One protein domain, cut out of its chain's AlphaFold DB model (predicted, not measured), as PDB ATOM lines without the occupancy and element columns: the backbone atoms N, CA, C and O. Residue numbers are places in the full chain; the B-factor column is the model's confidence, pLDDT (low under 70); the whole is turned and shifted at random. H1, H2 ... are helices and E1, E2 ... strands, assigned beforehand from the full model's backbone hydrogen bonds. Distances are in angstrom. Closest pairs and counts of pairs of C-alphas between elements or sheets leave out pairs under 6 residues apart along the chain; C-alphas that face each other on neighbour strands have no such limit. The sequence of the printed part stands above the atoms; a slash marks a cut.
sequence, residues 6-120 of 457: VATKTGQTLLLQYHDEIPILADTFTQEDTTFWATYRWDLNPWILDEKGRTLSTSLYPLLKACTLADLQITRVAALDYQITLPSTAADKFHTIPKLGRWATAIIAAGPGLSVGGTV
ATOM      1  N   VAL A   6     112.054  36.275  55.370       84.62
ATOM      2  CA  VAL A   6     110.906  37.156  55.147       84.62
ATOM      3  C   VAL A   6     109.742  36.626  55.980       84.62
ATOM      4  O   VAL A   6     109.302  35.491  55.815       84.62
ATOM      5  N   ALA A   7     109.237  37.447  56.898       87.50
ATOM      6  CA  ALA A   7     108.069  37.120  57.710       87.50
ATOM      7  C   ALA A   7     106.910  38.050  57.336       87.50
ATOM      8  O   ALA A   7     107.063  39.272  57.363       87.50
ATOM      9  N   THR A   8     105.742  37.487  57.032       87.75
ATOM     10  CA  THR A   8     104.512  38.239  56.740       87.75
ATOM     11  C   THR A   8     103.376  37.761  57.642       87.75
ATOM     12  O   THR A   8     103.394  36.642  58.155       87.75
ATOM     13  N   LYS A   9     102.401  38.635  57.925       87.94
ATOM     14  CA  LYS A   9     101.312  38.339  58.863       87.94
ATOM     15  C   LYS A   9      99.962  38.771  58.291       87.94
ATOM     16  O   LYS A   9      99.769  39.954  58.020       87.94
ATOM     17  N   THR A  10      99.015  37.838  58.238       86.62
ATOM     18  CA  THR A  10      97.648  38.047  57.739       86.62
ATOM     19  C   THR A  10      96.650  37.544  58.782       86.62
ATOM     20  O   THR A  10      96.566  36.348  59.047       86.62
ATOM     21  N   GLY A  11      95.904  38.450  59.423       85.94
ATOM     22  CA  GLY A  11      94.959  38.093  60.492       85.94
ATOM     23  C   GLY A  11      95.655  37.504  61.726       85.94
ATOM     24  O   GLY A  11      96.378  38.213  62.430       85.94
ATOM     25  N   GLN A  12      95.442  36.212  61.997       88.12
ATOM     26  CA  GLN A  12      96.189  35.448  63.010       88.12
ATOM     27  C   GLN A  12      97.324  34.602  62.410       88.12
ATOM     28  O   GLN A  12      98.159  34.105  63.157       88.12
ATOM     29  N   THR A  13      97.409  34.470  61.089       89.75
ATOM     30  CA  THR A  13      98.418  33.644  60.420       89.75
ATOM     31  C   THR A  13      99.746  34.390  60.294       89.75
ATOM     32  O   THR A  13      99.777  35.550  59.878       89.75
ATOM     33  N   LEU A  14     100.844  33.716  60.630       92.56
ATOM     34  CA  LEU A  14     102.218  34.120  60.338       92.56
ATOM     35  C   LEU A  14     102.773  33.190  59.252       92.56
ATOM     36  O   LEU A  14     102.798  31.975  59.447       92.56
ATOM     37  N   LEU A  15     103.216  33.761  58.134       91.50
ATOM     38  CA  LEU A  15     103.967  33.066  57.089       91.50
ATOM     39  C   LEU A  15     105.449  33.430  57.228       91.50
ATOM     40  O   LEU A  15     105.800  34.580  57.511       91.50
ATOM     41  N   LEU A  16     106.312  32.435  57.057       88.69
ATOM     42  CA  LEU A  16     107.758  32.523  57.222       88.69
ATOM     43  C   LEU A  16     108.407  31.895  55.997       88.69
ATOM     44  O   LEU A  16     108.209  30.707  55.763       88.69
ATOM     45  N   GLN A  17     109.155  32.686  55.240       85.75
ATOM     46  CA  GLN A  17     109.825  32.268  54.012       85.75
ATOM     47  C   GLN A  17     111.326  32.461  54.217       85.75
ATOM     48  O   GLN A  17     111.792  33.586  54.434       85.75
ATOM     49  N   TYR A  18     112.079  31.366  54.236       82.88
ATOM     50  CA  TYR A  18     113.521  31.384  54.480       82.88
ATOM     51  C   TYR A  18     114.283  31.407  53.148       82.88
ATOM     52  O   TYR A  18     113.816  30.869  52.151       82.88
ATOM     53  N   HIS A  19     115.457  32.043  53.112       81.31
ATOM     54  CA  HIS A  19     116.301  32.038  51.905       81.31
ATOM     55  C   HIS A  19     117.010  30.687  51.703       81.31
ATOM     56  O   HIS A  19     117.217  30.238  50.579       81.31
ATOM     57  N   ASP A  20     117.363  30.045  52.815       78.00
ATOM     58  CA  ASP A  20     118.148  28.817  52.904       78.00
ATOM     59  C   ASP A  20     117.420  27.846  53.857       78.00
ATOM     60  O   ASP A  20     116.593  28.283  54.664       78.00
ATOM     61  N   GLU A  21     117.701  26.536  53.808       70.62
ATOM     62  CA  GLU A  21     117.069  25.603  54.755       70.62
ATOM     63  C   GLU A  21     117.422  25.953  56.210       70.62
ATOM     64  O   GLU A  21     118.581  26.203  56.555       70.62
ATOM     65  N   ILE A  22     116.409  25.940  57.085       67.25
ATOM     66  CA  ILE A  22     116.608  26.106  58.527       67.25
ATOM     67  C   ILE A  22     117.532  24.974  59.000       67.25
ATOM     68  O   ILE A  22     117.197  23.807  58.774       67.25
ATOM     69  N   PRO A  23     118.654  25.264  59.685       59.06
ATOM     70  CA  PRO A  23     119.509  24.221  60.229       59.06
ATOM     71  C   PRO A  23     118.753  23.476  61.333       59.06
ATOM     72  O   PRO A  23     118.661  23.953  62.465       59.06
ATOM     73  N   ILE A  24     118.209  22.308  60.987       54.62
ATOM     74  CA  ILE A  24     117.625  21.366  61.941       54.62
ATOM     75  C   ILE A  24     118.709  21.051  62.973       54.62
ATOM     76  O   ILE A  24     119.814  20.632  62.611       54.62
ATOM     77  N   LEU A  25     118.417  21.268  64.258       53.06
ATOM     78  CA  LEU A  25     119.326  20.857  65.323       53.06
ATOM     79  C   LEU A  25     119.491  19.337  65.244       53.06
ATOM     80  O   LEU A  25     118.542  18.594  65.464       53.06
ATOM     81  N   ALA A  26     120.700  18.889  64.894       40.78
ATOM     82  CA  ALA A  26     121.002  17.504  64.519       40.78
ATOM     83  C   ALA A  26     121.018  16.506  65.700       40.78
ATOM     84  O   ALA A  26     121.672  15.464  65.632       40.78
ATOM     85  N   ASP A  27     120.296  16.814  66.776       50.66
ATOM     86  CA  ASP A  27     119.876  15.819  67.749       50.66
ATOM     87  C   ASP A  27     118.843  14.909  67.067       50.66
ATOM     88  O   ASP A  27     117.813  15.357  66.564       50.66
ATOM     89  N   THR A  28     119.120  13.606  67.020       54.12
ATOM     90  CA  THR A  28     118.175  12.627  66.477       54.12
ATOM     91  C   THR A  28     116.972  12.517  67.410       54.12
ATOM     92  O   THR A  28     117.034  11.771  68.391       54.12
ATOM     93  N   PHE A  29     115.894  13.246  67.107       59.19
ATOM     94  CA  PHE A  29     114.600  13.082  67.768       59.19
ATOM     95  C   PHE A  29     114.235  11.601  67.789       59.19
ATOM     96  O   PHE A  29     114.103  10.963  66.742       59.19
ATOM     97  N   THR A  30     114.072  11.039  68.982       60.22
ATOM     98  CA  THR A  30     113.511   9.697  69.096       60.22
ATOM     99  C   THR A  30     112.033   9.740  68.694       60.22
ATOM    100  O   THR A  30     111.395  10.801  68.640       60.22
ATOM    101  N   GLN A  31     111.446   8.571  68.437       55.75
ATOM    102  CA  GLN A  31     109.999   8.463  68.239       55.75
ATOM    103  C   GLN A  31     109.223   8.975  69.469       55.75
ATOM    104  O   GLN A  31     108.140   9.538  69.323       55.75
ATOM    105  N   GLU A  32     109.806   8.846  70.667       52.38
ATOM    106  CA  GLU A  32     109.290   9.399  71.920       52.38
ATOM    107  C   GLU A  32     109.333  10.941  71.913       52.38
ATOM    108  O   GLU A  32     108.294  11.574  72.104       52.38
ATOM    109  N   ASP A  33     110.479  11.556  71.587       59.00
ATOM    110  CA  ASP A  33     110.617  13.024  71.504       59.00
ATOM    111  C   ASP A  33     109.658  13.627  70.465       59.00
ATOM    112  O   ASP A  33     108.985  14.618  70.742       59.00
ATOM    113  N   THR A  34     109.543  12.996  69.291       64.00
ATOM    114  CA  THR A  34     108.619  13.413  68.219       64.00
ATOM    115  C   THR A  34     107.160  13.339  68.683       64.00
ATOM    116  O   THR A  34     106.392  14.274  68.464       64.00
ATOM    117  N   THR A  35     106.791  12.266  69.391       57.62
ATOM    118  CA  THR A  35     105.437  12.057  69.935       57.62
ATOM    119  C   THR A  35     105.088  13.073  71.030       57.62
ATOM    120  O   THR A  35     103.939  13.507  71.129       57.62
ATOM    121  N   PHE A  36     106.061  13.487  71.850       62.09
ATOM    122  CA  PHE A  36     105.835  14.490  72.894       62.09
ATOM    123  C   PHE A  36     105.956  15.936  72.407       62.09
ATOM    124  O   PHE A  36     105.297  16.798  72.997       62.09
ATOM    125  N   TRP A  37     106.725  16.216  71.345       75.56
ATOM    126  CA  TRP A  37     107.027  17.572  70.860       75.56
ATOM    127  C   TRP A  37     105.786  18.466  70.787       75.56
ATOM    128  O   TRP A  37     105.712  19.525  71.411       75.56
ATOM    129  N   ALA A  38     104.770  17.962  70.094       72.44
ATOM    130  CA  ALA A  38     103.484  18.601  69.868       72.44
ATOM    131  C   ALA A  38     102.740  19.018  71.157       72.44
ATOM    132  O   ALA A  38     101.986  19.991  71.150       72.44
ATOM    133  N   THR A  39     102.952  18.308  72.271       66.94
ATOM    134  CA  THR A  39     102.248  18.547  73.546       66.94
ATOM    135  C   THR A  39     102.919  19.545  74.477       66.94
ATOM    136  O   THR A  39     102.269  20.054  75.393       66.94
ATOM    137  N   TYR A  40     104.196  19.865  74.254       72.88
ATOM    138  CA  TYR A  40     104.861  20.900  75.035       72.88
ATOM    139  C   TYR A  40     104.187  22.257  74.824       72.88
ATOM    140  O   TYR A  40     103.757  22.590  73.723       72.88
ATOM    141  N   ARG A  41     104.147  23.085  75.872       80.44
ATOM    142  CA  ARG A  41     103.774  24.496  75.730       80.44
ATOM    143  C   ARG A  41     104.964  25.327  75.283       80.44
ATOM    144  O   ARG A  41     106.047  25.180  75.851       80.44
ATOM    145  N   TRP A  42     104.761  26.256  74.348       87.50
ATOM    146  CA  TRP A  42     105.855  27.099  73.846       87.50
ATOM    147  C   TRP A  42     106.517  27.953  74.943       87.50
ATOM    148  O   TRP A  42     107.688  28.292  74.815       87.50
ATOM    149  N   ASP A  43     105.802  28.278  76.028       85.94
ATOM    150  CA  ASP A  43     106.283  29.115  77.140       85.94
ATOM    151  C   ASP A  43     106.965  28.342  78.284       85.94
ATOM    152  O   ASP A  43     107.419  28.959  79.248       85.94
ATOM    153  N   LEU A  44     106.996  27.006  78.203       78.56
ATOM    154  CA  LEU A  44     107.551  26.116  79.232       78.56
ATOM    155  C   LEU A  44     108.415  24.977  78.660       78.56
ATOM    156  O   LEU A  44     108.943  24.180  79.435       78.56
ATOM    157  N   ASN A  45     108.581  24.878  77.336       75.00
ATOM    158  CA  ASN A  45     109.420  23.860  76.706       75.00
ATOM    159  C   ASN A  45     110.917  24.212  76.846       75.00
ATOM    160  O   ASN A  45     111.375  25.128  76.162       75.00
ATOM    161  N   PRO A  46     111.720  23.488  77.653       70.12
ATOM    162  CA  PRO A  46     113.129  23.822  77.863       70.12
ATOM    163  C   PRO A  46     114.015  23.614  76.622       70.12
ATOM    164  O   PRO A  46     115.151  24.082  76.633       70.12
ATOM    165  N   TRP A  47     113.515  22.941  75.580       71.88
ATOM    166  CA  TRP A  47     114.212  22.746  74.306       71.88
ATOM    167  C   TRP A  47     114.138  23.993  73.407       71.88
ATOM    168  O   TRP A  47     115.037  24.218  72.600       71.88
ATOM    169  N   ILE A  48     113.101  24.832  73.548       80.25
ATOM    170  CA  ILE A  48     112.905  26.006  72.685       80.25
ATOM    171  C   ILE A  48     113.605  27.219  73.298       80.25
ATOM    172  O   ILE A  48     113.129  27.816  74.271       80.25
ATOM    173  N   LEU A  49     114.741  27.591  72.713       75.69
ATOM    174  CA  LEU A  49     115.603  28.668  73.193       75.69
ATOM    175  C   LEU A  49     115.601  29.863  72.234       75.69
ATOM    176  O   LEU A  49     115.572  29.707  71.017       75.69
ATOM    177  N   ASP A  50     115.674  31.072  72.786       74.25
ATOM    178  CA  ASP A  50     115.904  32.292  72.017       74.25
ATOM    179  C   ASP A  50     117.354  32.401  71.507       74.25
ATOM    180  O   ASP A  50     118.243  31.639  71.891       74.25
ATOM    181  N   GLU A  51     117.612  33.435  70.699       66.69
ATOM    182  CA  GLU A  51     118.933  33.822  70.162       66.69
ATOM    183  C   GLU A  51     120.052  33.988  71.226       66.69
ATOM    184  O   GLU A  51     121.209  34.214  70.878       66.69
ATOM    185  N   LYS A  52     119.723  33.923  72.527       72.06
ATOM    186  CA  LYS A  52     120.623  34.114  73.681       72.06
ATOM    187  C   LYS A  52     120.672  32.876  74.584       72.06
ATOM    188  O   LYS A  52     121.218  32.955  75.685       72.06
ATOM    189  N   GLY A  53     120.117  31.746  74.136       69.56
ATOM    190  CA  GLY A  53     120.101  30.479  74.868       69.56
ATOM    191  C   GLY A  53     119.132  30.455  76.053       69.56
ATOM    192  O   GLY A  53     119.362  29.714  77.010       69.56
ATOM    193  N   ARG A  54     118.083  31.289  76.043       76.94
ATOM    194  CA  ARG A  54     117.084  31.382  77.120       76.94
ATOM    195  C   ARG A  54     115.763  30.791  76.650       76.94
ATOM    196  O   ARG A  54     115.314  31.114  75.558       76.94
ATOM    197  N   THR A  55     115.118  29.988  77.487       80.62
ATOM    198  CA  THR A  55     113.792  29.427  77.193       80.62
ATOM    199  C   THR A  55     112.782  30.529  76.864       80.62
ATOM    200  O   THR A  55     112.764  31.570  77.531       80.62
ATOM    201  N   LEU A  56     111.949  30.312  75.841       84.56
ATOM    202  CA  LEU A  56     110.831  31.211  75.544       84.56
ATOM    203  C   LEU A  56     109.873  31.287  76.745       84.56
ATOM    204  O   LEU A  56     109.674  30.308  77.457       84.56
ATOM    205  N   SER A  57     109.269  32.453  76.978       85.88
ATOM    206  CA  SER A  57     108.364  32.661  78.112       85.88
ATOM    207  C   SER A  57     107.260  33.668  77.804       85.88
ATOM    208  O   SER A  57     107.439  34.595  77.009       85.88
ATOM    209  N   THR A  58     106.142  33.558  78.520       86.50
ATOM    210  CA  THR A  58     105.076  34.576  78.556       86.50
ATOM    211  C   THR A  58     105.572  35.938  79.041       86.50
ATOM    212  O   THR A  58     105.084  36.959  78.571       86.50
ATOM    213  N   SER A  59     106.590  35.997  79.908       86.06
ATOM    214  CA  SER A  59     107.202  37.268  80.326       86.06
ATOM    215  C   SER A  59     107.995  37.965  79.211       86.06
ATOM    216  O   SER A  59     108.078  39.191  79.197       86.06
ATOM    217  N   LEU A  60     108.548  37.214  78.250       84.06
ATOM    218  CA  LEU A  60     109.179  37.770  77.048       84.06
ATOM    219  C   LEU A  60     108.169  38.014  75.918       84.06
ATOM    220  O   LEU A  60     108.376  38.929  75.114       84.06
ATOM    221  N   TYR A  61     107.083  37.238  75.856       87.25
ATOM    222  CA  TYR A  61     106.065  37.291  74.802       87.25
ATOM    223  C   TYR A  61     104.623  37.447  75.347       87.25
ATOM    224  O   TYR A  61     103.766  36.617  75.047       87.25
ATOM    225  N   PRO A  62     104.309  38.505  76.125       85.94
ATOM    226  CA  PRO A  62     103.025  38.637  76.832       85.94
ATOM    227  C   PRO A  62     101.808  38.903  75.930       85.94
ATOM    228  O   PRO A  62     100.680  38.881  76.411       85.94
ATOM    229  N   LEU A  63     102.017  39.167  74.635       86.75
ATOM    230  CA  LEU A  63     100.942  39.335  73.647       86.75
ATOM    231  C   LEU A  63     100.589  38.029  72.913       86.75
ATOM    232  O   LEU A  63      99.747  38.038  72.019       86.75
ATOM    233  N   LEU A  64     101.234  36.913  73.266       87.38
ATOM    234  CA  LEU A  64     100.886  35.579  72.788       87.38
ATOM    235  C   LEU A  64     100.271  34.776  73.935       87.38
ATOM    236  O   LEU A  64     100.822  34.704  75.034       87.38
ATOM    237  N   LYS A  65      99.131  34.137  73.674       86.69
ATOM    238  CA  LYS A  65      98.514  33.184  74.595       86.69
ATOM    239  C   LYS A  65      99.391  31.932  74.671       86.69
ATOM    240  O   LYS A  65      99.772  31.344  73.657       86.69
ATOM    241  N   ALA A  66      99.698  31.502  75.889       84.81
ATOM    242  CA  ALA A  66     100.401  30.248  76.108       84.81
ATOM    243  C   ALA A  66      99.502  29.047  75.772       84.81
ATOM    244  O   ALA A  66      98.376  28.943  76.264       84.81
ATOM    245  N   CYS A  67     100.009  28.159  74.923       79.94
ATOM    246  CA  CYS A  67      99.321  26.991  74.372       79.94
ATOM    247  C   CYS A  67     100.354  25.916  73.982       79.94
ATOM    248  O   CYS A  67     101.561  26.165  74.090       79.94
ATOM    249  N   THR A  68      99.894  24.729  73.581       83.75
ATOM    250  CA  THR A  68     100.760  23.642  73.093       83.75
ATOM    251  C   THR A  68     101.326  23.950  71.704       83.75
ATOM    252  O   THR A  68     100.827  24.834  71.012       83.75
ATOM    253  N   LEU A  69     102.362  23.229  71.264       84.88
ATOM    254  CA  LEU A  69     102.888  23.379  69.902       84.88
ATOM    255  C   LEU A  69     101.916  22.864  68.826       84.88
ATOM    256  O   LEU A  69     101.910  23.402  67.722       84.88
ATOM    257  N   ALA A  70     101.050  21.899  69.149       81.88
ATOM    258  CA  ALA A  70      99.953  21.486  68.273       81.88
ATOM    259  C   ALA A  70      98.916  22.608  68.066       81.88
ATOM    260  O   ALA A  70      98.461  22.825  66.943       81.88
ATOM    261  N   ASP A  71      98.598  23.383  69.113       83.06
ATOM    262  CA  ASP A  71      97.675  24.531  69.021       83.06
ATOM    263  C   ASP A  71      98.192  25.644  68.081       83.06
ATOM    264  O   ASP A  71      97.410  26.482  67.635       83.06
ATOM    265  N   LEU A  72      99.496  25.658  67.768       87.81
ATOM    266  CA  LEU A  72     100.114  26.593  66.820       87.81
ATOM    267  C   LEU A  72      99.914  26.198  65.346       87.81
ATOM    268  O   LEU A  72     100.222  27.000  64.464       87.81
ATOM    269  N   GLN A  73      99.421  24.983  65.068       87.62
ATOM    270  CA  GLN A  73      99.091  24.491  63.720       87.62
ATOM    271  C   GLN A  73     100.243  24.642  62.702       87.62
ATOM    272  O   GLN A  73     100.035  24.977  61.535       87.62
ATOM    273  N   ILE A  74     101.478  24.415  63.163       90.31
ATOM    274  CA  ILE A  74     102.692  24.594  62.356       90.31
ATOM    275  C   ILE A  74     102.651  23.643  61.156       90.31
ATOM    276  O   ILE A  74     102.562  22.427  61.325       90.31
ATOM    277  N   THR A  75     102.726  24.221  59.957       88.44
ATOM    278  CA  THR A  75     102.613  23.519  58.672       88.44
ATOM    279  C   THR A  75     103.747  23.962  57.749       88.44
ATOM    280  O   THR A  75     103.930  25.163  57.547       88.44
ATOM    281  N   ARG A  76     104.505  23.028  57.157       86.69
ATOM    282  CA  ARG A  76     105.511  23.347  56.120       86.69
ATOM    283  C   ARG A  76     104.814  23.374  54.757       86.69
ATOM    284  O   ARG A  76     104.470  22.324  54.220       86.69
ATOM    285  N   VAL A  77     104.554  24.566  54.222       84.81
ATOM    286  CA  VAL A  77     103.733  24.762  53.009       84.81
ATOM    287  C   VAL A  77     104.543  24.683  51.710       84.81
ATOM    288  O   VAL A  77     103.992  24.322  50.677       84.81
ATOM    289  N   ALA A  78     105.853  24.934  51.766       79.62
ATOM    290  CA  ALA A  78     106.797  24.648  50.681       79.62
ATOM    291  C   ALA A  78     108.165  24.242  51.256       79.62
ATOM    292  O   ALA A  78     108.334  24.163  52.472       79.62
ATOM    293  N   ALA A  79     109.164  23.999  50.402       79.56
ATOM    294  CA  ALA A  79     110.504  23.605  50.848       79.56
ATOM    295  C   ALA A  79     111.098  24.579  51.887       79.56
ATOM    296  O   ALA A  79     111.623  24.129  52.903       79.56
ATOM    297  N   LEU A  80     110.948  25.890  51.686       82.31
ATOM    298  CA  LEU A  80     111.489  26.927  52.573       82.31
ATOM    299  C   LEU A  80     110.409  27.741  53.307       82.31
ATOM    300  O   LEU A  80     110.749  28.675  54.032       82.31
ATOM    301  N   ASP A  81     109.131  27.369  53.172       86.88
ATOM    302  CA  ASP A  81     108.006  28.173  53.658       86.88
ATOM    303  C   ASP A  81     107.205  27.445  54.744       86.88
ATOM    304  O   ASP A  81     106.782  26.298  54.573       86.88
ATOM    305  N   TYR A  82     106.941  28.148  55.846       90.06
ATOM    306  CA  TYR A  82     106.209  27.650  57.010       90.06
ATOM    307  C   TYR A  82     105.060  28.586  57.389       90.06
ATOM    308  O   TYR A  82     105.234  29.802  57.482       90.06
ATOM    309  N   GLN A  83     103.898  28.005  57.676       92.38
ATOM    310  CA  GLN A  83     102.708  28.699  58.160       92.38
ATOM    311  C   GLN A  83     102.435  28.338  59.626       92.38
ATOM    312  O   GLN A  83     102.520  27.169  60.006       92.38
ATOM    313  N   ILE A  84     102.097  29.338  60.446       93.50
ATOM    314  CA  ILE A  84     101.784  29.186  61.876       93.50
ATOM    315  C   ILE A  84     100.553  30.020  62.251       93.50
ATOM    316  O   ILE A  84     100.465  31.202  61.907       93.50
ATOM    317  N   THR A  85      99.641  29.436  63.027       91.56
ATOM    318  CA  THR A  85      98.500  30.132  63.637       91.56
ATOM    319  C   THR A  85      98.934  30.774  64.958       91.56
ATOM    320  O   THR A  85      99.360  30.092  65.891       91.56
ATOM    321  N   LEU A  86      98.851  32.106  65.064       89.62
ATOM    322  CA  LEU A  86      99.281  32.834  66.260       89.62
ATOM    323  C   LEU A  86      98.211  32.799  67.367       89.62
ATOM    324  O   LEU A  86      97.106  33.311  67.166       89.62
ATOM    325  N   PRO A  87      98.543  32.313  68.575       81.25
ATOM    326  CA  PRO A  87      97.591  32.195  69.671       81.25
ATOM    327  C   PRO A  87      97.331  33.580  70.283       81.25
ATOM    328  O   PRO A  87      98.131  34.104  71.058       81.25
ATOM    329  N   SER A  88      96.216  34.207  69.913       72.94
ATOM    330  CA  SER A  88      95.876  35.576  70.325       72.94
ATOM    331  C   SER A  88      95.257  35.654  71.732       72.94
ATOM    332  O   SER A  88      94.533  34.754  72.160       72.94
ATOM    333  N   THR A  89      95.517  36.760  72.439       62.56
ATOM    334  CA  THR A  89      94.775  37.189  73.644       62.56
ATOM    335  C   THR A  89      93.811  38.351  73.373       62.56
ATOM    336  O   THR A  89      92.816  38.478  74.079       62.56
ATOM    337  N   ALA A  90      94.083  39.179  72.358       59.03
ATOM    338  CA  ALA A  90      93.219  40.246  71.851       59.03
ATOM    339  C   ALA A  90      93.586  40.560  70.385       59.03
ATOM    340  O   ALA A  90      94.761  40.501  70.015       59.03
ATOM    341  N   ALA A  91      92.596  40.907  69.556       57.03
ATOM    342  CA  ALA A  91      92.738  40.949  68.095       57.03
ATOM    343  C   ALA A  91      93.767  41.971  67.563       57.03
ATOM    344  O   ALA A  91      94.407  41.713  66.544       57.03
ATOM    345  N   ASP A  92      93.978  43.090  68.261       60.38
ATOM    346  CA  ASP A  92      94.684  44.249  67.685       60.38
ATOM    347  C   ASP A  92      96.126  44.432  68.182       60.38
ATOM    348  O   ASP A  92      96.885  45.230  67.630       60.38
ATOM    349  N   LYS A  93      96.541  43.718  69.239       69.31
ATOM    350  CA  LYS A  93      97.836  43.940  69.909       69.31
ATOM    351  C   LYS A  93      98.703  42.690  69.895       69.31
ATOM    352  O   LYS A  93      98.590  41.821  70.750       69.31
ATOM    353  N   PHE A  94      99.634  42.658  68.944       75.75
ATOM    354  CA  PHE A  94     100.655  41.623  68.789       75.75
ATOM    355  C   PHE A  94     102.068  42.215  68.892       75.75
ATOM    356  O   PHE A  94     102.267  43.430  68.860       75.75
ATOM    357  N   HIS A  95     103.078  41.352  68.994       86.25
ATOM    358  CA  HIS A  95     104.468  41.770  68.809       86.25
ATOM    359  C   HIS A  95     104.767  42.128  67.346       86.25
ATOM    360  O   HIS A  95     104.064  41.701  66.433       86.25
ATOM    361  N   THR A  96     105.834  42.901  67.125       87.50
ATOM    362  CA  THR A  96     106.297  43.254  65.776       87.50
ATOM    363  C   THR A  96     106.634  42.001  64.967       87.50
ATOM    364  O   THR A  96     107.140  41.018  65.517       87.50
ATOM    365  N   ILE A  97     106.389  42.042  63.656       86.12
ATOM    366  CA  ILE A  97     106.549  40.880  62.768       86.12
ATOM    367  C   ILE A  97     107.959  40.251  62.873       86.12
ATOM    368  O   ILE A  97     108.025  39.042  63.086       86.12
ATOM    369  N   PRO A  98     109.082  41.004  62.917       86.62
ATOM    370  CA  PRO A  98     110.407  40.408  63.134       86.62
ATOM    371  C   PRO A  98     110.600  39.733  64.505       86.62
ATOM    372  O   PRO A  98     111.405  38.811  64.630       86.62
ATOM    373  N   LYS A  99     109.882  40.165  65.555       85.75
ATOM    374  CA  LYS A  99     109.908  39.500  66.872       85.75
ATOM    375  C   LYS A  99     109.085  38.206  66.857       85.75
ATOM    376  O   LYS A  99     109.498  37.234  67.483       85.75
ATOM    377  N   LEU A 100     107.963  38.182  66.133       88.06
ATOM    378  CA  LEU A 100     107.181  36.963  65.899       88.06
ATOM    379  C   LEU A 100     107.958  35.962  65.030       88.06
ATOM    380  O   LEU A 100     108.022  34.788  65.378       88.06
ATOM    381  N   GLY A 101     108.633  36.431  63.975       87.94
ATOM    382  CA  GLY A 101     109.492  35.606  63.125       87.94
ATOM    383  C   GLY A 101     110.618  34.920  63.901       87.94
ATOM    384  O   GLY A 101     110.804  33.714  63.759       87.94
ATOM    385  N   ARG A 102     111.317  35.631  64.800       86.31
ATOM    386  CA  ARG A 102     112.344  35.012  65.665       86.31
ATOM    387  C   ARG A 102     111.769  34.008  66.670       86.31
ATOM    388  O   ARG A 102     112.366  32.954  66.861       86.31
ATOM    389  N   TRP A 103     110.618  34.305  67.278       90.81
ATOM    390  CA  TRP A 103     109.900  33.376  68.165       90.81
ATOM    391  C   TRP A 103     109.520  32.079  67.442       90.81
ATOM    392  O   TRP A 103     109.818  30.994  67.931       90.81
ATOM    393  N   ALA A 104     108.945  32.191  66.246       90.06
ATOM    394  CA  ALA A 104     108.555  31.046  65.440       90.06
ATOM    395  C   ALA A 104     109.758  30.252  64.908       90.06
ATOM    396  O   ALA A 104     109.753  29.028  64.972       90.06
ATOM    397  N   THR A 105     110.813  30.935  64.451       87.81
ATOM    398  CA  THR A 105     112.054  30.283  63.992       87.81
ATOM    399  C   THR A 105     112.672  29.437  65.103       87.81
ATOM    400  O   THR A 105     113.099  28.319  64.838       87.81
ATOM    401  N   ALA A 106     112.672  29.927  66.349       85.75
ATOM    402  CA  ALA A 106     113.136  29.151  67.497       85.75
ATOM    403  C   ALA A 106     112.299  27.878  67.721       85.75
ATOM    404  O   ALA A 106     112.862  26.835  68.038       85.75
ATOM    405  N   ILE A 107     110.975  27.943  67.530       87.69
ATOM    406  CA  ILE A 107     110.077  26.784  67.656       87.69
ATOM    407  C   ILE A 107     110.314  25.769  66.528       87.69
ATOM    408  O   ILE A 107     110.385  24.575  66.810       87.69
ATOM    409  N   ILE A 108     110.458  26.221  65.276       85.62
ATOM    410  CA  ILE A 108     110.682  25.332  64.121       85.62
ATOM    411  C   ILE A 108     112.069  24.677  64.204       85.62
ATOM    412  O   ILE A 108     112.173  23.460  64.105       85.62
ATOM    413  N   ALA A 109     113.132  25.455  64.442       80.06
ATOM    414  CA  ALA A 109     114.511  24.951  64.483       80.06
ATOM    415  C   ALA A 109     114.795  23.998  65.661       80.06
ATOM    416  O   ALA A 109     115.744  23.218  65.604       80.06
ATOM    417  N   ALA A 110     113.988  24.070  66.726       77.25
ATOM    418  CA  ALA A 110     114.072  23.182  67.885       77.25
ATOM    419  C   ALA A 110     113.172  21.937  67.788       77.25
ATOM    420  O   ALA A 110     113.198  21.128  68.712       77.25
ATOM    421  N   GLY A 111     112.372  21.793  66.724       75.75
ATOM    422  CA  GLY A 111     111.429  20.689  66.541       75.75
ATOM    423  C   GLY A 111     111.862  19.640  65.509       75.75
ATOM    424  O   GLY A 111     112.836  19.843  64.780       75.75
ATOM    425  N   PRO A 112     111.130  18.513  65.421       75.25
ATOM    426  CA  PRO A 112     111.350  17.501  64.398       75.25
ATOM    427  C   PRO A 112     111.034  18.067  63.006       75.25
ATOM    428  O   PRO A 112     110.111  18.868  62.835       75.25
ATOM    429  N   GLY A 113     111.794  17.633  62.000       72.81
ATOM    430  CA  GLY A 113     111.627  18.095  60.622       72.81
ATOM    431  C   GLY A 113     110.267  17.708  60.034       72.81
ATOM    432  O   GLY A 113     109.898  16.536  60.026       72.81
ATOM    433  N   LEU A 114     109.541  18.694  59.499       72.88
ATOM    434  CA  LEU A 114     108.286  18.478  58.775       72.88
ATOM    435  C   LEU A 114     108.556  18.197  57.287       72.88
ATOM    436  O   LEU A 114     109.391  18.856  56.659       72.88
ATOM    437  N   SER A 115     107.806  17.263  56.702       75.25
ATOM    438  CA  SER A 115     107.649  17.141  55.248       75.25
ATOM    439  C   SER A 115     106.831  18.314  54.692       75.25
ATOM    440  O   SER A 115     106.111  18.981  55.433       75.25
ATOM    441  N   VAL A 116     106.909  18.580  53.384       71.44
ATOM    442  CA  VAL A 116     105.992  19.539  52.736       71.44
ATOM    443  C   VAL A 116     104.564  18.985  52.800       71.44
ATOM    444  O   VAL A 116     104.345  17.809  52.522       71.44
ATOM    445  N   GLY A 117     103.612  19.816  53.228       65.31
ATOM    446  CA  GLY A 117     102.252  19.406  53.596       65.31
ATOM    447  C   GLY A 117     102.135  18.769  54.990       65.31
ATOM    448  O   GLY A 117     101.025  18.561  55.468       65.31
ATOM    449  N   GLY A 118     103.257  18.487  55.662       70.19
ATOM    450  CA  GLY A 118     103.286  17.920  57.007       70.19
ATOM    451  C   GLY A 118     102.868  18.927  58.081       70.19
ATOM    452  O   GLY A 118     103.230  20.108  58.026       70.19
ATOM    453  N   THR A 119     102.138  18.432  59.084       76.50
ATOM    454  CA  THR A 119     101.689  19.198  60.256       76.50
ATOM    455  C   THR A 119     102.161  18.546  61.558       76.50
ATOM    456  O   THR A 119     102.606  17.398  61.576       76.50
ATOM    457  N   VAL A 120     102.076  19.282  62.668       68.12
ATOM    458  CA  VAL A 120     102.404  18.781  64.014       68.12
ATOM    459  C   VAL A 120     101.242  17.931  64.556       68.12
ATOM    460  O   VAL A 120     100.401  18.403  65.323       68.12
TER     461      VAL A 120
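This is residues 6 to 120 of the 457 residues of an uncharacterized protein of Hyaloperonospora arabidopsidis (strain Emoy2) (UniProt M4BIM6). With little regular structure, the domain is a small three-stranded sheet with H2 across one face, and loops within residues 42 to 64 cover H2 opposite the sheet; H1 lies at one end, away from the sheet. The 115 printed residues run E1, E2, H1, E3, H2, a mixed class with only 36 residues in named elements. The antiparallel sheet is ordered E1, E2, E3. The whole is compact, radius of gyration of the C-alphas 13.3 A, spanning 39 by 28 by 25 A.

E1, residues 6 to 10, 13.5 A, begins at C-alpha 6 (110.906, 37.156, 55.147). E2 is residues 13 to 18, 16.4 A; H1 31 to 37, 9.9 A; E3 81 to 85, 13.9 A. H2, residues 97 to 109, 17.9 A, ends at C-alpha 109 (114.511, 24.951, 64.483).

Hairpin E1 and E2 has N 8 and O 15 at 2.9 A; E2 and E3 have N 14 and O 84 at 2.8 A, both within hydrogen-bond range. H2 is on the sheet at a height of 9.0 A, across the strands, 73 degrees to E1 on the local plane; the closest C-alphas of E1 and H2, Ala 7 and Gly 101, are 5.8 A apart. H1 and H2 are apart. In H1 and H2 every O i to N i+4 pair is within hydrogen-bond range.

The printed part has no cut. The links E2 to H1, H1 to E3 and E3 to H2 are long. Residues 22 to 36 and 89 to 93 are among those with pLDDT under 70.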